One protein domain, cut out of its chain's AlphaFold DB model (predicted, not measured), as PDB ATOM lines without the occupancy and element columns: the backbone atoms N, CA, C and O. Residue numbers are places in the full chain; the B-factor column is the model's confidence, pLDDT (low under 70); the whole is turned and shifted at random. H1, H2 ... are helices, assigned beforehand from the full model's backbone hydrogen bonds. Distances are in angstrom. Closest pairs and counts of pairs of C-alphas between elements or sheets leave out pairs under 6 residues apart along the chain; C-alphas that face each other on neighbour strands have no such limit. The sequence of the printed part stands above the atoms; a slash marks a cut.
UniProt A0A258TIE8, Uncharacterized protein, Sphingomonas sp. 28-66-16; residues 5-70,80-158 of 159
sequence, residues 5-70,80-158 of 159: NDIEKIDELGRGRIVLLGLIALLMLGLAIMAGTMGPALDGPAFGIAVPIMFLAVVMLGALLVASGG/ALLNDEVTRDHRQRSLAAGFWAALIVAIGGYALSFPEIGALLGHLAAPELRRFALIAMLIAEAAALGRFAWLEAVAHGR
ATOM      1  N   ASN A   5      -2.058 -40.582  14.400       81.75
ATOM      2  CA  ASN A   5      -2.968 -39.790  15.231       81.75
ATOM      3  C   ASN A   5      -3.515 -40.568  16.452       81.75
ATOM      4  O   ASN A   5      -3.674 -40.010  17.533       81.75
ATOM      5  N   ASP A   6      -3.756 -41.877  16.322       78.94
ATOM      6  CA  ASP A   6      -4.250 -42.696  17.436       78.94
ATOM      7  C   ASP A   6      -3.183 -42.863  18.528       78.94
ATOM      8  O   ASP A   6      -3.515 -42.888  19.710       78.94
ATOM      9  N   ILE A   7      -1.906 -42.946  18.138       79.88
ATOM     10  CA  ILE A   7      -0.771 -43.089  19.064       79.88
ATOM     11  C   ILE A   7      -0.575 -41.799  19.864       79.88
ATOM     12  O   ILE A   7      -0.488 -41.844  21.089       79.88
ATOM     13  N   GLU A   8      -0.569 -40.652  19.185       83.19
ATOM     14  CA  GLU A   8      -0.430 -39.338  19.822       83.19
ATOM     15  C   GLU A   8      -1.573 -39.075  20.813       83.19
ATOM     16  O   GLU A   8      -1.344 -38.690  21.958       83.19
ATOM     17  N   LYS A   9      -2.806 -39.423  20.430       82.44
ATOM     18  CA  LYS A   9      -3.974 -39.316  21.309       82.44
ATOM     19  C   LYS A   9      -3.895 -40.227  22.537       82.44
ATOM     20  O   LYS A   9      -4.361 -39.850  23.612       82.44
ATOM     21  N   ILE A  10      -3.353 -41.437  22.398       80.75
ATOM     22  CA  ILE A  10      -3.150 -42.352  23.533       80.75
ATOM     23  C   ILE A  10      -2.135 -41.762  24.514       80.75
ATOM     24  O   ILE A  10      -2.371 -41.808  25.722       80.75
ATOM     25  N   ASP A  11      -1.058 -41.169  24.006       83.69
ATOM     26  CA  ASP A  11      -0.029 -40.543  24.833       83.69
ATOM     27  C   ASP A  11      -0.547 -39.290  25.566       83.69
ATOM     28  O   ASP A  11      -0.326 -39.122  26.769       83.69
ATOM     29  N   GLU A  12      -1.340 -38.445  24.897       85.56
ATOM     30  CA  GLU A  12      -2.018 -37.312  25.542       85.56
ATOM     31  C   GLU A  12      -2.956 -37.763  26.671       85.56
ATOM     32  O   GLU A  12      -2.965 -37.177  27.759       85.56
ATOM     33  N   LEU A  13      -3.727 -38.831  26.446       84.31
ATOM     34  CA  LEU A  13      -4.613 -39.402  27.463       84.31
ATOM     35  C   LEU A  13      -3.828 -40.021  28.629       84.31
ATOM     36  O   LEU A  13      -4.255 -39.895  29.781       84.31
ATOM     37  N   GLY A  14      -2.677 -40.642  28.356       84.00
ATOM     38  CA  GLY A  14      -1.755 -41.158  29.370       84.00
ATOM     39  C   GLY A  14      -1.214 -40.046  30.272       84.00
ATOM     40  O   GLY A  14      -1.348 -40.111  31.499       84.00
ATOM     41  N   ARG A  15      -0.719 -38.957  29.671       87.25
ATOM     42  CA  ARG A  15      -0.255 -37.763  30.399       87.25
ATOM     43  C   ARG A  15      -1.373 -37.091  31.194       87.25
ATOM     44  O   ARG A  15      -1.184 -36.768  32.369       87.25
ATOM     45  N   GLY A  16      -2.556 -36.941  30.598       86.69
ATOM     46  CA  GLY A  16      -3.731 -36.391  31.276       86.69
ATOM     47  C   GLY A  16      -4.131 -37.205  32.510       86.69
ATOM     48  O   GLY A  16      -4.412 -36.635  33.567       86.69
ATOM     49  N   ARG A  17      -4.080 -38.540  32.418       88.19
ATOM     50  CA  ARG A  17      -4.343 -39.448  33.541       88.19
ATOM     51  C   ARG A  17      -3.352 -39.257  34.689       88.19
ATOM     52  O   ARG A  17      -3.784 -39.201  35.838       88.19
ATOM     53  N   ILE A  18      -2.056 -39.149  34.398       91.25
ATOM     54  CA  ILE A  18      -1.014 -38.936  35.419       91.25
ATOM     55  C   ILE A  18      -1.313 -37.672  36.231       91.25
ATOM     56  O   ILE A  18      -1.347 -37.716  37.462       91.25
ATOM     57  N   VAL A  19      -1.578 -36.560  35.539       91.75
ATOM     58  CA  VAL A  19      -1.873 -35.273  36.181       91.75
ATOM     59  C   VAL A  19      -3.167 -35.352  36.987       91.75
ATOM     60  O   VAL A  19      -3.182 -34.953  38.150       91.75
ATOM     61  N   LEU A  20      -4.237 -35.909  36.411       91.44
ATOM     62  CA  LEU A  20      -5.528 -36.038  37.085       91.44
ATOM     63  C   LEU A  20      -5.414 -36.845  38.384       91.44
ATOM     64  O   LEU A  20      -5.850 -36.382  39.436       91.44
ATOM     65  N   LEU A  21      -4.816 -38.038  38.331       91.69
ATOM     66  CA  LEU A  21      -4.689 -38.904  39.505       91.69
ATOM     67  C   LEU A  21      -3.762 -38.288  40.561       91.69
ATOM     68  O   LEU A  21      -4.059 -38.375  41.752       91.69
ATOM     69  N   GLY A  22      -2.691 -37.608  40.139       93.62
ATOM     70  CA  GLY A  22      -1.812 -36.862  41.038       93.62
ATOM     71  C   GLY A  22      -2.525 -35.707  41.750       93.62
ATOM     72  O   GLY A  22      -2.388 -35.555  42.962       93.62
ATOM     73  N   LEU A  23      -3.345 -34.928  41.035       94.69
ATOM     74  CA  LEU A  23      -4.135 -33.846  41.633       94.69
ATOM     75  C   LEU A  23      -5.178 -34.375  42.621       94.69
ATOM     76  O   LEU A  23      -5.345 -33.794  43.691       94.69
ATOM     77  N   ILE A  24      -5.845 -35.488  42.305       93.50
ATOM     78  CA  ILE A  24      -6.798 -36.108  43.235       93.50
ATOM     79  C   ILE A  24      -6.061 -36.634  44.471       93.50
ATOM     80  O   ILE A  24      -6.545 -36.435  45.579       93.50
ATOM     81  N   ALA A  25      -4.868 -37.216  44.331       95.19
ATOM     82  CA  ALA A  25      -4.065 -37.629  45.484       95.19
ATOM     83  C   ALA A  25      -3.748 -36.453  46.428       95.19
ATOM     84  O   ALA A  25      -3.888 -36.574  47.647       95.19
ATOM     85  N   LEU A  26      -3.373 -35.296  45.870       96.62
ATOM     86  CA  LEU A  26      -3.135 -34.074  46.647       96.62
ATOM     87  C   LEU A  26      -4.417 -33.545  47.299       96.62
ATOM     88  O   LEU A  26      -4.382 -33.130  48.457       96.62
ATOM     89  N   LEU A  27      -5.546 -33.599  46.590       95.44
ATOM     90  CA  LEU A  27      -6.854 -33.252  47.143       95.44
ATOM     91  C   LEU A  27      -7.191 -34.134  48.353       95.44
ATOM     92  O   LEU A  27      -7.554 -33.602  49.398       95.44
ATOM     93  N   MET A  28      -7.026 -35.457  48.242       94.62
ATOM     94  CA  MET A  28      -7.280 -36.396  49.342       94.62
ATOM     95  C   MET A  28      -6.419 -36.080  50.565       94.62
ATOM     96  O   MET A  28      -6.922 -36.051  51.688       94.62
ATOM     97  N   LEU A  29      -5.137 -35.773  50.352       95.31
ATOM     98  CA  LEU A  29      -4.239 -35.376  51.432       95.31
ATOM     99  C   LEU A  29      -4.690 -34.061  52.093       95.31
ATOM    100  O   LEU A  29      -4.719 -33.967  53.319       95.31
ATOM    101  N   GLY A  30      -5.101 -33.069  51.298       94.75
ATOM    102  CA  GLY A  30      -5.659 -31.813  51.804       94.75
ATOM    103  C   GLY A  30      -6.930 -32.026  52.634       94.75
ATOM    104  O   GLY A  30      -7.061 -31.458  53.719       94.75
ATOM    105  N   LEU A  31      -7.831 -32.901  52.179       92.62
ATOM    106  CA  LEU A  31      -9.039 -33.272  52.918       92.62
ATOM    107  C   LEU A  31      -8.715 -34.018  54.218       92.62
ATOM    108  O   LEU A  31      -9.371 -33.770  55.227       92.62
ATOM    109  N   ALA A  32      -7.692 -34.880  54.233       91.88
ATOM    110  CA  ALA A  32      -7.247 -35.568  55.447       91.88
ATOM    111  C   ALA A  32      -6.722 -34.573  56.495       91.88
ATOM    112  O   ALA A  32      -7.090 -34.648  57.669       91.88
ATOM    113  N   ILE A  33      -5.915 -33.596  56.065       92.56
ATOM    114  CA  ILE A  33      -5.412 -32.518  56.929       92.56
ATOM    115  C   ILE A  33      -6.574 -31.670  57.456       92.56
ATOM    116  O   ILE A  33      -6.634 -31.369  58.649       92.56
ATOM    117  N   MET A  34      -7.529 -31.314  56.594       90.62
ATOM    118  CA  MET A  34      -8.703 -30.543  56.999       90.62
ATOM    119  C   MET A  34      -9.554 -31.314  58.018       90.62
ATOM    120  O   MET A  34      -9.938 -30.750  59.039       90.62
ATOM    121  N   ALA A  35      -9.774 -32.615  57.795       88.06
ATOM    122  CA  ALA A  35     -10.485 -33.499  58.717       88.06
ATOM    123  C   ALA A  35      -9.811 -33.594  60.096       88.06
ATOM    124  O   ALA A  35     -10.503 -33.610  61.114       88.06
ATOM    125  N   GLY A  36      -8.475 -33.618  60.132       85.00
ATOM    126  CA  GLY A  36      -7.704 -33.646  61.376       85.00
ATOM    127  C   GLY A  36      -7.673 -32.312  62.126       85.00
ATOM    128  O   GLY A  36      -7.679 -32.302  63.352       85.00
ATOM    129  N   THR A  37      -7.662 -31.184  61.412       86.50
ATOM    130  CA  THR A  37      -7.454 -29.851  62.013       86.50
ATOM    131  C   THR A  37      -8.745 -29.106  62.343       86.50
ATOM    132  O   THR A  37      -8.783 -28.373  63.328       86.50
ATOM    133  N   MET A  38      -9.816 -29.286  61.564       84.44
ATOM    134  CA  MET A  38     -11.070 -28.541  61.758       84.44
ATOM    135  C   MET A  38     -12.041 -29.196  62.743       84.44
ATOM    136  O   MET A  38     -13.021 -28.574  63.158       84.44
ATOM    137  N   GLY A  39     -11.764 -30.428  63.172       76.25
ATOM    138  CA  GLY A  39     -12.461 -31.043  64.293       76.25
ATOM    139  C   GLY A  39     -13.995 -31.069  64.119       76.25
ATOM    140  O   GLY A  39     -14.473 -31.474  63.059       76.25
ATOM    141  N   PRO A  40     -14.784 -30.687  65.146       76.81
ATOM    142  CA  PRO A  40     -16.252 -30.705  65.087       76.81
ATOM    143  C   PRO A  40     -16.865 -29.713  64.090       76.81
ATOM    144  O   PRO A  40     -18.039 -29.834  63.749       76.81
ATOM    145  N   ALA A  41     -16.100 -28.734  63.590       80.31
ATOM    146  CA  ALA A  41     -16.611 -27.762  62.620       80.31
ATOM    147  C   ALA A  41     -17.049 -28.422  61.296       80.31
ATOM    148  O   ALA A  41     -17.844 -27.852  60.553       80.31
ATOM    149  N   LEU A  42     -16.571 -29.643  61.023       80.44
ATOM    150  CA  LEU A  42     -16.938 -30.441  59.852       80.44
ATOM    151  C   LEU A  42     -18.162 -31.339  60.071       80.44
ATOM    152  O   LEU A  42     -18.560 -32.041  59.148       80.44
ATOM    153  N   ASP A  43     -18.773 -31.347  61.257       79.62
ATOM    154  CA  ASP A  43     -19.993 -32.130  61.492       79.62
ATOM    155  C   ASP A  43     -21.259 -31.410  60.980       79.62
ATOM    156  O   ASP A  43     -22.333 -32.012  60.897       79.62
ATOM    157  N   GLY A  44     -21.135 -30.134  60.600       82.31
ATOM    158  CA  GLY A  44     -22.209 -29.338  60.013       82.31
ATOM    159  C   GLY A  44     -22.475 -29.636  58.527       82.31
ATOM    160  O   GLY A  44     -21.678 -30.289  57.846       82.31
ATOM    161  N   PRO A  45     -23.609 -29.153  57.990       84.75
ATOM    162  CA  PRO A  45     -23.899 -29.245  56.567       84.75
ATOM    163  C   PRO A  45     -23.156 -28.167  55.763       84.75
ATOM    164  O   PRO A  45     -23.109 -27.003  56.155       84.75
ATOM    165  N   ALA A  46     -22.661 -28.539  54.585       83.19
ATOM    166  CA  ALA A  46     -22.212 -27.623  53.542       83.19
ATOM    167  C   ALA A  46     -23.110 -27.811  52.316       83.19
ATOM    168  O   ALA A  46     -23.379 -28.938  51.906       83.19
ATOM    169  N   PHE A  47     -23.618 -26.717  51.744       86.25
ATOM    170  CA  PHE A  47     -24.531 -26.766  50.590       86.25
ATOM    171  C   PHE A  47     -25.777 -27.657  50.806       86.25
ATOM    172  O   PHE A  47     -26.305 -28.238  49.863       86.25
ATOM    173  N   GLY A  48     -26.242 -27.796  52.054       86.75
ATOM    174  CA  GLY A  48     -27.379 -28.658  52.407       86.75
ATOM    175  C   GLY A  48     -27.052 -30.155  52.518       86.75
ATOM    176  O   GLY A  48     -27.957 -30.949  52.757       86.75
ATOM    177  N   ILE A  49     -25.782 -30.548  52.388       86.25
ATOM    178  CA  ILE A  49     -25.313 -31.935  52.497       86.25
ATOM    179  C   ILE A  49     -24.362 -32.040  53.691       86.25
ATOM    180  O   ILE A  49     -23.539 -31.156  53.920       86.25
ATOM    181  N   ALA A  50     -24.449 -33.119  54.469       85.38
ATOM    182  CA  ALA A  50     -23.496 -33.354  55.550       85.38
ATOM    183  C   ALA A  50     -22.075 -33.510  54.977       85.38
ATOM    184  O   ALA A  50     -21.838 -34.367  54.124       85.38
ATOM    185  N   VAL A  51     -21.119 -32.717  55.466       86.69
ATOM    186  CA  VAL A  51     -19.727 -32.727  54.981       86.69
ATOM    187  C   VAL A  51     -19.088 -34.129  54.994       86.69
ATOM    188  O   VAL A  51     -18.445 -34.483  54.002       86.69
ATOM    189  N   PRO A  52     -19.315 -35.000  56.005       81.25
ATOM    190  CA  PRO A  52     -18.788 -36.365  55.973       81.25
ATOM    191  C   PRO A  52     -19.299 -37.197  54.787       81.25
ATOM    192  O   PRO A  52     -18.563 -38.028  54.258       81.25
ATOM    193  N   ILE A  53     -20.537 -36.958  54.334       84.31
ATOM    194  CA  ILE A  53     -21.106 -37.624  53.151       84.31
ATOM    195  C   ILE A  53     -20.400 -37.135  51.885       84.31
ATOM    196  O   ILE A  53     -20.093 -37.939  51.006       84.31
ATOM    197  N   MET A  54     -20.095 -35.838  51.797       87.88
ATOM    198  CA  MET A  54     -19.342 -35.291  50.667       87.88
ATOM    199  C   MET A  54     -17.943 -35.904  50.578       87.88
ATOM    200  O   MET A  54     -17.520 -36.288  49.490       87.88
ATOM    201  N   PHE A  55     -17.236 -36.057  51.703       89.62
ATOM    202  CA  PHE A  55     -15.905 -36.676  51.682       89.62
ATOM    203  C   PHE A  55     -15.990 -38.150  51.297       89.62
ATOM    204  O   PHE A  55     -15.168 -38.615  50.517       89.62
ATOM    205  N   LEU A  56     -17.009 -38.870  51.774       85.56
ATOM    206  CA  LEU A  56     -17.232 -40.253  51.363       85.56
ATOM    207  C   LEU A  56     -17.475 -40.364  49.852       85.56
ATOM    208  O   LEU A  56     -16.941 -41.266  49.215       85.56
ATOM    209  N   ALA A  57     -18.239 -39.445  49.257       88.94
ATOM    210  CA  ALA A  57     -18.450 -39.422  47.810       88.94
ATOM    211  C   ALA A  57     -17.136 -39.205  47.041       88.94
ATOM    212  O   ALA A  57     -16.898 -39.864  46.029       88.94
ATOM    213  N   VAL A  58     -16.267 -38.325  47.546       90.25
ATOM    214  CA  VAL A  58     -14.934 -38.089  46.977       90.25
ATOM    215  C   VAL A  58     -14.066 -39.349  47.085       90.25
ATOM    216  O   VAL A  58     -13.478 -39.745  46.081       90.25
ATOM    217  N   VAL A  59     -14.079 -40.034  48.234       89.38
ATOM    218  CA  VAL A  59     -13.366 -41.311  48.431       89.38
ATOM    219  C   VAL A  59     -13.869 -42.406  47.488       89.38
ATOM    220  O   VAL A  59     -13.105 -43.164  46.896       89.38
ATOM    221  N   MET A  60     -15.182 -42.498  47.292       88.19
ATOM    222  CA  MET A  60     -15.747 -43.457  46.342       88.19
ATOM    223  C   MET A  60     -15.305 -43.155  44.906       88.19
ATOM    224  O   MET A  60     -15.031 -44.078  44.137       88.19
ATOM    225  N   LEU A  61     -15.207 -41.876  44.539       90.00
ATOM    226  CA  LEU A  61     -14.752 -41.467  43.216       90.00
ATOM    227  C   LEU A  61     -13.290 -41.856  42.968       90.00
ATOM    228  O   LEU A  61     -12.995 -42.447  41.928       90.00
ATOM    229  N   GLY A  62     -12.367 -41.554  43.882       88.00
ATOM    230  CA  GLY A  62     -10.964 -41.905  43.665       88.00
ATOM    231  C   GLY A  62     -10.719 -43.418  43.757       88.00
ATOM    232  O   GLY A  62      -9.961 -43.946  42.941       88.00
ATOM    233  N   ALA A  63     -11.458 -44.155  44.596       85.56
ATOM    234  CA  ALA A  63     -11.443 -45.617  44.603       85.56
ATOM    235  C   ALA A  63     -11.848 -46.198  43.237       85.56
ATOM    236  O   ALA A  63     -11.176 -47.094  42.714       85.56
ATOM    237  N   LEU A  64     -12.895 -45.651  42.609       87.75
ATOM    238  CA  LEU A  64     -13.302 -46.022  41.250       87.75
ATOM    239  C   LEU A  64     -12.225 -45.682  40.213       87.75
ATOM    240  O   LEU A  64     -11.996 -46.460  39.280       87.75
ATOM    241  N   LEU A  65     -11.533 -44.553  40.364       87.44
ATOM    242  CA  LEU A  65     -10.453 -44.154  39.462       87.44
ATOM    243  C   LEU A  65      -9.234 -45.074  39.580       87.44
ATOM    244  O   LEU A  65      -8.721 -45.512  38.551       87.44
ATOM    245  N   VAL A  66      -8.816 -45.456  40.790       84.19
ATOM    246  CA  VAL A  66      -7.750 -46.457  40.978       84.19
ATOM    247  C   VAL A  66      -8.187 -47.812  40.423       84.19
ATOM    248  O   VAL A  66      -7.454 -48.425  39.645       84.19
ATOM    249  N   ALA A  67      -9.396 -48.271  40.763       82.56
ATOM    250  CA  ALA A  67      -9.905 -49.577  40.348       82.56
ATOM    251  C   ALA A  67     -10.008 -49.716  38.821       82.56
ATOM    252  O   ALA A  67      -9.785 -50.800  38.278       82.56
ATOM    253  N   SER A  68     -10.299 -48.619  38.122       82.19
ATOM    254  CA  SER A  68     -10.400 -48.562  36.660       82.19
ATOM    255  C   SER A  68      -9.101 -48.164  35.947       82.19
ATOM    256  O   SER A  68      -9.028 -48.305  34.726       82.19
ATOM    257  N   GLY A  69      -8.082 -47.696  36.679       75.69
ATOM    258  CA  GLY A  69      -6.843 -47.141  36.120       75.69
ATOM    259  C   GLY A  69      -7.046 -45.814  35.393       75.69
ATOM    260  O   GLY A  69      -6.413 -45.580  34.368       75.69
ATOM    261  N   GLY A  70      -7.981 -44.984  35.864       76.62
ATOM    262  CA  GLY A  70      -8.224 -43.625  35.371       76.62
ATOM    263  C   GLY A  70      -8.864 -43.519  33.981       76.62
ATOM    264  O   GLY A  70      -9.031 -42.414  33.481       76.62
ATOM    265  N   ALA A  80      -8.949 -50.682  26.442       80.06
ATOM    266  CA  ALA A  80      -8.181 -51.926  26.408       80.06
ATOM    267  C   ALA A  80      -6.691 -51.652  26.164       80.06
ATOM    268  O   ALA A  80      -5.856 -52.238  26.843       80.06
ATOM    269  N   LEU A  81      -6.371 -50.713  25.268       79.69
ATOM    270  CA  LEU A  81      -4.993 -50.296  24.987       79.69
ATOM    271  C   LEU A  81      -4.353 -49.556  26.173       79.69
ATOM    272  O   LEU A  81      -3.209 -49.816  26.512       79.69
ATOM    273  N   LEU A  82      -5.113 -48.693  26.854       76.75
ATOM    274  CA  LEU A  82      -4.678 -47.964  28.054       76.75
ATOM    275  C   LEU A  82      -4.552 -48.844  29.312       76.75
ATOM    276  O   LEU A  82      -4.110 -48.342  30.344       76.75
ATOM    277  N   ASN A  83      -5.009 -50.099  29.259       82.00
ATOM    278  CA  ASN A  83      -4.940 -51.083  30.344       82.00
ATOM    279  C   ASN A  83      -4.078 -52.279  29.931       82.00
ATOM    280  O   ASN A  83      -4.493 -53.439  30.043       82.00
ATOM    281  N   ASP A  84      -2.885 -51.976  29.441       85.94
ATOM    282  CA  ASP A  84      -1.856 -52.961  29.158       85.94
ATOM    283  C   ASP A  84      -1.342 -53.652  30.438       85.94
ATOM    284  O   ASP A  84      -1.764 -53.368  31.568       85.94
ATOM    285  N   GLU A  85      -0.445 -54.623  30.263       87.81
ATOM    286  CA  GLU A  85       0.120 -55.392  31.377       87.81
ATOM    287  C   GLU A  85       0.857 -54.496  32.383       87.81
ATOM    288  O   GLU A  85       0.734 -54.700  33.593       87.81
ATOM    289  N   VAL A  86       1.536 -53.453  31.895       87.69
ATOM    290  CA  VAL A  86       2.268 -52.482  32.719       87.69
ATOM    291  C   VAL A  86       1.310 -51.680  33.600       87.69
ATOM    292  O   VAL A  86       1.475 -51.642  34.820       87.69
ATOM    293  N   THR A  87       0.247 -51.118  33.023       87.12
ATOM    294  CA  THR A  87      -0.773 -50.366  33.770       87.12
ATOM    295  C   THR A  87      -1.463 -51.252  34.816       87.12
ATOM    296  O   THR A  87      -1.827 -50.795  35.906       87.12
ATOM    297  N   ARG A  88      -1.657 -52.546  34.521       87.75
ATOM    298  CA  ARG A  88      -2.235 -53.509  35.477       87.75
ATOM    299  C   ARG A  88      -1.295 -53.795  36.646       87.75
ATOM    300  O   ARG A  88      -1.766 -53.794  37.785       87.75
ATOM    301  N   ASP A  89       0.001 -53.975  36.398       91.38
ATOM    302  CA  ASP A  89       1.013 -54.110  37.456       91.38
ATOM    303  C   ASP A  89       1.104 -52.831  38.308       91.38
ATOM    304  O   ASP A  89       1.050 -52.889  39.541       91.38
ATOM    305  N   HIS A  90       1.111 -51.651  37.680       91.31
ATOM    306  CA  HIS A  90       1.066 -50.372  38.393       91.31
ATOM    307  C   HIS A  90      -0.169 -50.250  39.284       91.31
ATOM    308  O   HIS A  90      -0.057 -49.827  40.439       91.31
ATOM    309  N   ARG A  91      -1.342 -50.676  38.798       88.88
ATOM    310  CA  ARG A  91      -2.574 -50.709  39.597       88.88
ATOM    311  C   ARG A  91      -2.429 -51.605  40.817       88.88
ATOM    312  O   ARG A  91      -2.764 -51.170  41.915       88.88
ATOM    313  N   GLN A  92      -1.911 -52.821  40.652       90.31
ATOM    314  CA  GLN A  92      -1.712 -53.751  41.767       90.31
ATOM    315  C   GLN A  92      -0.763 -53.178  42.826       90.31
ATOM    316  O   GLN A  92      -1.088 -53.187  44.014       90.31
ATOM    317  N   ARG A  93       0.371 -52.600  42.408       90.81
ATOM    318  CA  ARG A  93       1.332 -51.959  43.326       90.81
ATOM    319  C   ARG A  93       0.740 -50.750  44.045       90.81
ATOM    320  O   ARG A  93       1.058 -50.503  45.205       90.81
ATOM    321  N   SER A  94      -0.122 -50.007  43.365       89.38
ATOM    322  CA  SER A  94      -0.798 -48.833  43.922       89.38
ATOM    323  C   SER A  94      -1.860 -49.223  44.945       89.38
ATOM    324  O   SER A  94      -1.916 -48.635  46.022       89.38
ATOM    325  N   LEU A  95      -2.642 -50.270  44.667       89.88
ATOM    326  CA  LEU A  95      -3.574 -50.851  45.634       89.88
ATOM    327  C   LEU A  95      -2.843 -51.373  46.876       89.88
ATOM    328  O   LEU A  95      -3.294 -51.129  47.993       89.88
ATOM    329  N   ALA A  96      -1.689 -52.024  46.700       89.81
ATOM    330  CA  ALA A  96      -0.856 -52.451  47.819       89.81
ATOM    331  C   ALA A  96      -0.371 -51.256  48.658       89.81
ATOM    332  O   ALA A  96      -0.440 -51.306  49.883       89.81
ATOM    333  N   ALA A  97       0.070 -50.164  48.023       87.19
ATOM    334  CA  ALA A  97       0.470 -48.948  48.733       87.19
ATOM    335  C   ALA A  97      -0.686 -48.348  49.553       87.19
ATOM    336  O   ALA A  97      -0.494 -48.016  50.722       87.19
ATOM    337  N   GLY A  98      -1.889 -48.271  48.973       81.94
ATOM    338  CA  GLY A  98      -3.078 -47.808  49.688       81.94
ATOM    339  C   GLY A  98      -3.464 -48.712  50.854       81.94
ATOM    340  O   GLY A  98      -3.745 -48.219  51.943       81.94
ATOM    341  N   PHE A  99      -3.402 -50.033  50.669       86.75
ATOM    342  CA  PHE A  99      -3.630 -51.000  51.743       86.75
ATOM    343  C   PHE A  99      -2.655 -50.800  52.911       86.75
ATOM    344  O   PHE A  99      -3.087 -50.700  54.058       86.75
ATOM    345  N   TRP A 100      -1.351 -50.692  52.635       87.62
ATOM    346  CA  TRP A 100      -0.347 -50.481  53.681       87.62
ATOM    347  C   TRP A 100      -0.532 -49.144  54.398       87.62
ATOM    348  O   TRP A 100      -0.420 -49.091  55.621       87.62
ATOM    349  N   ALA A 101      -0.875 -48.081  53.670       85.62
ATOM    350  CA  ALA A 101      -1.200 -46.791  54.267       85.62
ATOM    351  C   ALA A 101      -2.439 -46.878  55.178       85.62
ATOM    352  O   ALA A 101      -2.379 -46.431  56.324       85.62
ATOM    353  N   ALA A 102      -3.523 -47.521  54.727       84.62
ATOM    354  CA  ALA A 102      -4.716 -47.753  55.546       84.62
ATOM    355  C   ALA A 102      -4.387 -48.534  56.822       84.62
ATOM    356  O   ALA A 102      -4.831 -48.163  57.907       84.62
ATOM    357  N   LEU A 103      -3.588 -49.598  56.696       83.94
ATOM    358  CA  LEU A 103      -3.187 -50.441  57.815       83.94
ATOM    359  C   LEU A 103      -2.370 -49.656  58.847       83.94
ATOM    360  O   LEU A 103      -2.659 -49.746  60.037       83.94
ATOM    361  N   ILE A 104      -1.391 -48.858  58.408       85.69
ATOM    362  CA  ILE A 104      -0.576 -48.019  59.299       85.69
ATOM    363  C   ILE A 104      -1.454 -47.022  60.052       85.69
ATOM    364  O   ILE A 104      -1.314 -46.886  61.268       85.69
ATOM    365  N   VAL A 105      -2.382 -46.352  59.362       84.31
ATOM    366  CA  VAL A 105      -3.290 -45.415  60.030       84.31
ATOM    367  C   VAL A 105      -4.196 -46.167  61.004       84.31
ATOM    368  O   VAL A 105      -4.294 -45.767  62.155       84.31
ATOM    369  N   ALA A 106      -4.785 -47.302  60.621       80.12
ATOM    370  CA  ALA A 106      -5.608 -48.111  61.524       80.12
ATOM    371  C   ALA A 106      -4.845 -48.553  62.788       80.12
ATOM    372  O   ALA A 106      -5.378 -48.435  63.892       80.12
ATOM    373  N   ILE A 107      -3.587 -48.991  62.643       83.00
ATOM    374  CA  ILE A 107      -2.702 -49.320  63.771       83.00
ATOM    375  C   ILE A 107      -2.471 -48.089  64.648       83.00
ATOM    376  O   ILE A 107      -2.588 -48.191  65.865       83.00
ATOM    377  N   GLY A 108      -2.192 -46.926  64.053       80.62
ATOM    378  CA  GLY A 108      -2.029 -45.673  64.790       80.62
ATOM    379  C   GLY A 108      -3.274 -45.300  65.600       80.62
ATOM    380  O   GLY A 108      -3.165 -44.944  66.768       80.62
ATOM    381  N   GLY A 109      -4.466 -45.456  65.024       77.38
ATOM    382  CA  GLY A 109      -5.729 -45.186  65.720       77.38
ATOM    383  C   GLY A 109      -6.002 -46.160  66.849       77.38
ATOM    384  O   GLY A 109      -6.417 -45.756  67.932       77.38
ATOM    385  N   TYR A 110      -5.723 -47.442  66.618       75.75
ATOM    386  CA  TYR A 110      -5.810 -48.455  67.659       75.75
ATOM    387  C   TYR A 110      -4.816 -48.175  68.793       75.75
ATOM    388  O   TYR A 110      -5.192 -48.233  69.961       75.75
ATOM    389  N   ALA A 111      -3.583 -47.776  68.474       79.00
ATOM    390  CA  ALA A 111      -2.587 -47.377  69.462       79.00
ATOM    391  C   ALA A 111      -3.072 -46.197  70.332       79.00
ATOM    392  O   ALA A 111      -2.917 -46.222  71.548       79.00
ATOM    393  N   LEU A 112      -3.734 -45.201  69.737       76.31
ATOM    394  CA  LEU A 112      -4.304 -44.050  70.456       76.31
ATOM    395  C   LEU A 112      -5.501 -44.403  71.359       76.31
ATOM    396  O   LEU A 112      -5.886 -43.601  72.214       76.31
ATOM    397  N   SER A 113      -6.081 -45.598  71.202       72.44
ATOM    398  CA  SER A 113      -7.133 -46.095  72.095       72.44
ATOM    399  C   SER A 113      -6.595 -46.609  73.436       72.44
ATOM    400  O   SER A 113      -7.353 -46.670  74.405       72.44
ATOM    401  N   PHE A 114      -5.297 -46.931  73.533       76.06
ATOM    402  CA  PHE A 114      -4.690 -47.349  74.798       76.06
ATOM    403  C   PHE A 114      -4.577 -46.156  75.758       76.06
ATOM    404  O   PHE A 114      -4.099 -45.099  75.339       76.06
ATOM    405  N   PRO A 115      -4.968 -46.293  77.037       71.06
ATOM    406  CA  PRO A 115      -4.926 -45.199  78.008       71.06
ATOM    407  C   PRO A 115      -3.534 -44.583  78.179       71.06
ATOM    408  O   PRO A 115      -3.408 -43.368  78.284       71.06
ATOM    409  N   GLU A 116      -2.482 -45.403  78.165       80.75
ATOM    410  CA  GLU A 116      -1.097 -44.970  78.372       80.75
ATOM    411  C   GLU A 116      -0.588 -44.118  77.201       80.75
ATOM    412  O   GLU A 116       0.103 -43.120  77.398       80.75
ATOM    413  N   ILE A 117      -0.965 -44.494  75.976       69.56
ATOM    414  CA  ILE A 117      -0.588 -43.789  74.745       69.56
ATOM    415  C   ILE A 117      -1.490 -42.566  74.539       69.56
ATOM    416  O   ILE A 117      -1.011 -41.483  74.204       69.56
ATOM    417  N   GLY A 118      -2.789 -42.704  74.802       65.62
ATOM    418  CA  GLY A 118      -3.762 -41.618  74.752       65.62
ATOM    419  C   GLY A 118      -3.490 -40.524  75.789       65.62
ATOM    420  O   GLY A 118      -3.708 -39.352  75.499       65.62
ATOM    421  N   ALA A 119      -2.938 -40.855  76.959       65.75
ATOM    422  CA  ALA A 119      -2.497 -39.857  77.935       65.75
ATOM    423  C   ALA A 119      -1.305 -39.017  77.434       65.75
ATOM    424  O   ALA A 119      -1.170 -37.858  77.821       65.75
ATOM    425  N   LEU A 120      -0.459 -39.581  76.563       66.50
ATOM    426  CA  LEU A 120       0.701 -38.901  75.981       66.50
ATOM    427  C   LEU A 120       0.338 -38.056  74.746       66.50
ATOM    428  O   LEU A 120       0.936 -37.006  74.527       66.50
ATOM    429  N   LEU A 121      -0.608 -38.527  73.928       68.50
ATOM    430  CA  LEU A 121      -0.877 -37.990  72.583       68.50
ATOM    431  C   LEU A 121      -2.292 -37.418  72.392       68.50
ATOM    432  O   LEU A 121      -2.578 -36.851  71.340       68.50
ATOM    433  N   GLY A 122      -3.161 -37.532  73.398       63.78
ATOM    434  CA  GLY A 122      -4.579 -37.182  73.326       63.78
ATOM    435  C   GLY A 122      -5.453 -38.427  73.165       63.78
ATOM    436  O   GLY A 122      -5.235 -39.252  72.278       63.78
ATOM    437  N   HIS A 123      -6.434 -38.586  74.054       63.09
ATOM    438  CA  HIS A 123      -7.331 -39.740  74.059       63.09
ATOM    439  C   HIS A 123      -8.445 -39.549  73.024       63.09
ATOM    440  O   HIS A 123      -9.105 -38.510  73.030       63.09
ATOM    441  N   LEU A 124      -8.680 -40.547  72.168       63.56
ATOM    442  CA  LEU A 124      -9.758 -40.494  71.178       63.56
ATOM    443  C   LEU A 124     -11.100 -40.874  71.819       63.56
ATOM    444  O   LEU A 124     -11.288 -42.011  72.252       63.56
ATOM    445  N   ALA A 125     -12.065 -39.954  71.841       66.25
ATOM    446  CA  ALA A 125     -13.440 -40.284  72.232       66.25
ATOM    447  C   ALA A 125     -14.183 -41.056  71.111       66.25
ATOM    448  O   ALA A 125     -13.834 -40.975  69.936       66.25
ATOM    449  N   ALA A 126     -15.269 -41.772  71.434       61.91
ATOM    450  CA  ALA A 126     -16.064 -42.541  70.456       61.91
ATOM    451  C   ALA A 126     -16.496 -41.775  69.170       61.91
ATOM    452  O   ALA A 126     -16.384 -42.348  68.083       61.91
ATOM    453  N   PRO A 127     -16.941 -40.498  69.206       63.62
ATOM    454  CA  PRO A 127     -17.243 -39.735  67.984       63.62
ATOM    455  C   PRO A 127     -16.001 -39.385  67.140       63.62
ATOM    456  O   PRO A 127     -16.115 -38.993  65.977       63.62
ATOM    457  N   GLU A 128     -14.801 -39.539  67.690       75.12
ATOM    458  CA  GLU A 128     -13.537 -39.303  66.990       75.12
ATOM    459  C   GLU A 128     -13.136 -40.497  66.124       75.12
ATOM    460  O   GLU A 128     -12.430 -40.318  65.135       75.12
ATOM    461  N   LEU A 129     -13.693 -41.684  66.391       74.88
ATOM    462  CA  LEU A 129     -13.438 -42.897  65.613       74.88
ATOM    463  C   LEU A 129     -13.898 -42.760  64.153       74.88
ATOM    464  O   LEU A 129     -13.217 -43.212  63.234       74.88
ATOM    465  N   ARG A 130     -15.034 -42.086  63.917       76.00
ATOM    466  CA  ARG A 130     -15.541 -41.814  62.560       76.00
ATOM    467  C   ARG A 130     -14.596 -40.902  61.781       76.00
ATOM    468  O   ARG A 130     -14.311 -41.161  60.615       76.00
ATOM    469  N   ARG A 131     -14.118 -39.830  62.421       81.06
ATOM    470  CA  ARG A 131     -13.166 -38.884  61.816       81.06
ATOM    471  C   ARG A 131     -11.825 -39.561  61.564       81.06
ATOM    472  O   ARG A 131     -11.258 -39.399  60.492       81.06
ATOM    473  N   PHE A 132     -11.388 -40.396  62.499       83.12
ATOM    474  CA  PHE A 132     -10.196 -41.211  62.349       83.12
ATOM    475  C   PHE A 132     -10.287 -42.150  61.138       83.12
ATOM    476  O   PHE A 132      -9.396 -42.157  60.293       83.12
ATOM    477  N   ALA A 133     -11.394 -42.889  61.003       83.12
ATOM    478  CA  ALA A 133     -11.629 -43.763  59.857       83.12
ATOM    479  C   ALA A 133     -11.647 -42.984  58.530       83.12
ATOM    480  O   ALA A 133     -11.087 -43.441  57.537       83.12
ATOM    481  N   LEU A 134     -12.244 -41.789  58.517       85.75
ATOM    482  CA  LEU A 134     -12.255 -40.914  57.345       85.75
ATOM    483  C   LEU A 134     -10.848 -40.458  56.945       85.75
ATOM    484  O   LEU A 134     -10.483 -40.562  55.778       85.75
ATOM    485  N   ILE A 135     -10.044 -40.018  57.914       88.75
ATOM    486  CA  ILE A 135      -8.639 -39.650  57.699       88.75
ATOM    487  C   ILE A 135      -7.852 -40.851  57.162       88.75
ATOM    488  O   ILE A 135      -7.107 -40.707  56.196       88.75
ATOM    489  N   ALA A 136      -8.056 -42.043  57.731       89.56
ATOM    490  CA  ALA A 136      -7.413 -43.271  57.269       89.56
ATOM    491  C   ALA A 136      -7.741 -43.586  55.806       89.56
ATOM    492  O   ALA A 136      -6.832 -43.876  55.031       89.56
ATOM    493  N   MET A 137      -9.017 -43.483  55.420       90.00
ATOM    494  CA  MET A 137      -9.456 -43.695  54.038       90.00
ATOM    495  C   MET A 137      -8.815 -42.683  53.080       90.00
ATOM    496  O   MET A 137      -8.240 -43.086  52.073       90.00
ATOM    497  N   LEU A 138      -8.828 -41.394  53.429       93.38
ATOM    498  CA  LEU A 138      -8.245 -40.331  52.605       93.38
ATOM    499  C   LEU A 138      -6.725 -40.495  52.431       93.38
ATOM    500  O   LEU A 138      -6.212 -40.346  51.325       93.38
ATOM    501  N   ILE A 139      -5.996 -40.848  53.495       93.56
ATOM    502  CA  ILE A 139      -4.545 -41.096  53.428       93.56
ATOM    503  C   ILE A 139      -4.241 -42.331  52.577       93.56
ATOM    504  O   ILE A 139      -3.334 -42.299  51.742       93.56
ATOM    505  N   ALA A 140      -4.993 -43.415  52.769       92.62
ATOM    506  CA  ALA A 140      -4.831 -44.641  51.995       92.62
ATOM    507  C   ALA A 140      -5.025 -44.396  50.498       92.62
ATOM    508  O   ALA A 140      -4.246 -44.853  49.660       92.62
ATOM    509  N   GLU A 141      -6.045 -43.626  50.158       93.00
ATOM    510  CA  GLU A 141      -6.373 -43.306  48.784       93.00
ATOM    511  C   GLU A 141      -5.380 -42.325  48.158       93.00
ATOM    512  O   GLU A 141      -4.946 -42.542  47.026       93.00
ATOM    513  N   ALA A 142      -4.938 -41.311  48.909       95.44
ATOM    514  CA  ALA A 142      -3.853 -40.426  48.495       95.44
ATOM    515  C   ALA A 142      -2.584 -41.227  48.167       95.44
ATOM    516  O   ALA A 142      -1.959 -41.006  47.129       95.44
ATOM    517  N   ALA A 143      -2.231 -42.201  49.012       94.88
ATOM    518  CA  ALA A 143      -1.089 -43.078  48.782       94.88
ATOM    519  C   ALA A 143      -1.276 -43.955  47.535       94.88
ATOM    520  O   ALA A 143      -0.352 -44.067  46.728       94.88
ATOM    521  N   ALA A 144      -2.461 -44.541  47.339       92.69
ATOM    522  CA  ALA A 144      -2.755 -45.360  46.164       92.69
ATOM    523  C   ALA A 144      -2.698 -44.545  44.864       92.69
ATOM    524  O   ALA A 144      -1.957 -44.892  43.945       92.69
ATOM    525  N   LEU A 145      -3.444 -43.441  44.790       92.69
ATOM    526  CA  LEU A 145      -3.506 -42.566  43.619       92.69
ATOM    527  C   LEU A 145      -2.147 -41.932  43.313       92.69
ATOM    528  O   LEU A 145      -1.706 -41.943  42.165       92.69
ATOM    529  N   GLY A 146      -1.462 -41.428  44.342       94.62
ATOM    530  CA  GLY A 146      -0.146 -40.815  44.205       94.62
ATOM    531  C   GLY A 146       0.899 -41.822  43.731       94.62
ATOM    532  O   GLY A 146       1.688 -41.521  42.835       94.62
ATOM    533  N   ARG A 147       0.867 -43.052  44.263       94.06
ATOM    534  CA  ARG A 147       1.752 -44.127  43.802       94.06
ATOM    535  C   ARG A 147       1.469 -44.508  42.354       94.06
ATOM    536  O   ARG A 147       2.425 -44.704  41.606       94.06
ATOM    537  N   PHE A 148       0.200 -44.580  41.961       92.50
ATOM    538  CA  PHE A 148      -0.184 -44.884  40.585       92.50
ATOM    539  C   PHE A 148       0.332 -43.814  39.624       92.50
ATOM    540  O   PHE A 148       1.049 -44.132  38.680       92.50
ATOM    541  N   ALA A 149       0.035 -42.543  39.910       93.06
ATOM    542  CA  ALA A 149       0.486 -41.413  39.104       93.06
ATOM    543  C   ALA A 149       2.016 -41.379  38.975       93.06
ATOM    544  O   ALA A 149       2.539 -41.166  37.885       93.06
ATOM    545  N   TRP A 150       2.740 -41.652  40.067       94.56
ATOM    546  CA  TRP A 150       4.199 -41.731  40.055       94.56
ATOM    547  C   TRP A 150       4.729 -42.849  39.150       94.56
ATOM    548  O   TRP A 150       5.640 -42.617  38.359       94.56
ATOM    549  N   LEU A 151       4.186 -44.065  39.262       92.75
ATOM    550  CA  LEU A 151       4.634 -45.207  38.457       92.75
ATOM    551  C   LEU A 151       4.391 -44.975  36.960       92.75
ATOM    552  O   LEU A 151       5.282 -45.223  36.151       92.75
ATOM    553  N   GLU A 152       3.230 -44.425  36.612       91.38
ATOM    554  CA  GLU A 152       2.894 -44.039  35.240       91.38
ATOM    555  C   GLU A 152       3.821 -42.931  34.711       91.38
ATOM    556  O   GLU A 152       4.345 -43.043  33.603       91.38
ATOM    557  N   ALA A 153       4.106 -41.901  35.516       91.19
ATOM    558  CA  ALA A 153       5.029 -40.826  35.144       91.19
ATOM    559  C   ALA A 153       6.449 -41.344  34.877       91.19
ATOM    560  O   ALA A 153       7.090 -40.942  33.906       91.19
ATOM    561  N   VAL A 154       6.936 -42.261  35.719       90.88
ATOM    562  CA  VAL A 154       8.255 -42.886  35.543       90.88
ATOM    563  C   VAL A 154       8.298 -43.752  34.285       90.88
ATOM    564  O   VAL A 154       9.334 -43.790  33.623       90.88
ATOM    565  N   ALA A 155       7.207 -44.438  33.942       88.06
ATOM    566  CA  ALA A 155       7.124 -45.208  32.705       88.06
ATOM    567  C   ALA A 155       7.140 -44.305  31.462       88.06
ATOM    568  O   ALA A 155       7.881 -44.595  30.528       88.06
ATOM    569  N   HIS A 156       6.397 -43.194  31.467       84.44
ATOM    570  CA  HIS A 156       6.390 -42.246  30.344       84.44
ATOM    571  C   HIS A 156       7.718 -41.490  30.189       84.44
ATOM    572  O   HIS A 156       8.138 -41.230  29.072       84.44
ATOM    573  N   GLY A 157       8.418 -41.167  31.281       77.88
ATOM    574  CA  GLY A 157       9.712 -40.473  31.222       77.88
ATOM    575  C   GLY A 157      10.906 -41.337  30.790       77.88
ATOM    576  O   GLY A 157      12.022 -40.825  30.726       77.88
ATOM    577  N   ARG A 158      10.709 -42.642  30.563       60.81
ATOM    578  CA  ARG A 158      11.756 -43.595  30.144       60.81
ATOM    579  C   ARG A 158      11.629 -44.062  28.687       60.81
ATOM    580  O   ARG A 158      12.500 -44.815  28.255       60.81
TER     581      ARG A 158
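Overview. This is residues 5 to 70 and 80 to 158 of the 159 residues of an uncharacterized protein of Sphingomonas sp. 28-66-16 (UniProt A0A258TIE8). Four helices, H1, H3, H4 and H6, lie lengthwise in an up-and-down bundle, each running against the one before it in the chain. H6 is in the middle, between the long helices H1 and H4, the shorter H3 packs along one side of this set, and the small helices H2 and H5 are at one end. The printed part has 145 residues with six named helices, H1 to H6 in that order along the chain, and no named strand; the class is all helix. The whole is only just loose, close to compact, with a radius of gyration of the C-alphas of 17.7 A; it is only just elongated, spanning 60 by 36 by 21 A.

Arrangement. H1, residues 5 to 37, is the longest helix. It touches H6, residues 126 to 156, at a shallow tilt of 26 degrees, opposite ways; the closest C-alphas are those of Ala 25 and Ala 142, 4.1 A apart. H6 touches H4, residues 85 to 113, also at a shallow tilt of 26 degrees, opposite ways; the closest C-alphas, of Gly 98 and Ala 140, are 4.3 A apart. H1 and H4 are apart. H3, residues 51 to 68, touches H6 at a shallow tilt of 31 degrees, the same way, closest at the C-alphas of Val 66 and Leu 145, 6.3 A. H1 touches H3 with residues 21 to 31 alone, closest at the C-alphas of Ile 24 and Gly 62, 7.2 A. H3 touches H4 with residues 66 to 67 alone, closest at the C-alphas of Val 66 and Arg 91, 6.8 A, at a shallow tilt of 33 degrees, only just short of steep. H2, residues 39 to 43, touches H3 only at the corner, and H5, residues 115 to 121, touches H4 only at the corner, with the C-alphas of Leu 112 and Gly 118 closest at 5.0 A. Every O i to N i+4 pair is within hydrogen-bond range in H1, H3 and H4; the counts are 25 of 27 in H6, 2 of 3 in H5 and 0 of 1 in H2, where 2 of 2 O i to N i+3 pairs are within range.

Along the chain. H1 begins at C-alpha 5, (-2.968, -39.790, 15.231), and measures 48.0 A from first to last C-alpha. H2 has 5 residues and H5 has 7. H3 measures 25.9 A. H4 measures 42.4 A and begins at C-alpha 85, (0.120, -55.392, 31.377). H6 measures 46.0 A and ends at C-alpha 156, (6.390, -42.246, 30.344). Residues 45 to 46 form a short antiparallel pairing with residues 49 to 50.

Size, cuts and confidence. The two C-alphas farthest apart are those of Asn 5 and Glu 116, 63.4 A. Residues 71 to 79 are not printed, and C-alphas 70 and 80 are 12.2 A apart across the cut, in the link from H3 to H4. Of the links that are printed whole, H1 to H2, H4 to H5 and H5 to H6 are tight and H2 to H3 is short. The mean pLDDT of the printed part is 84.5; residues 117 to 127 and residue 158 are under 70 in this model.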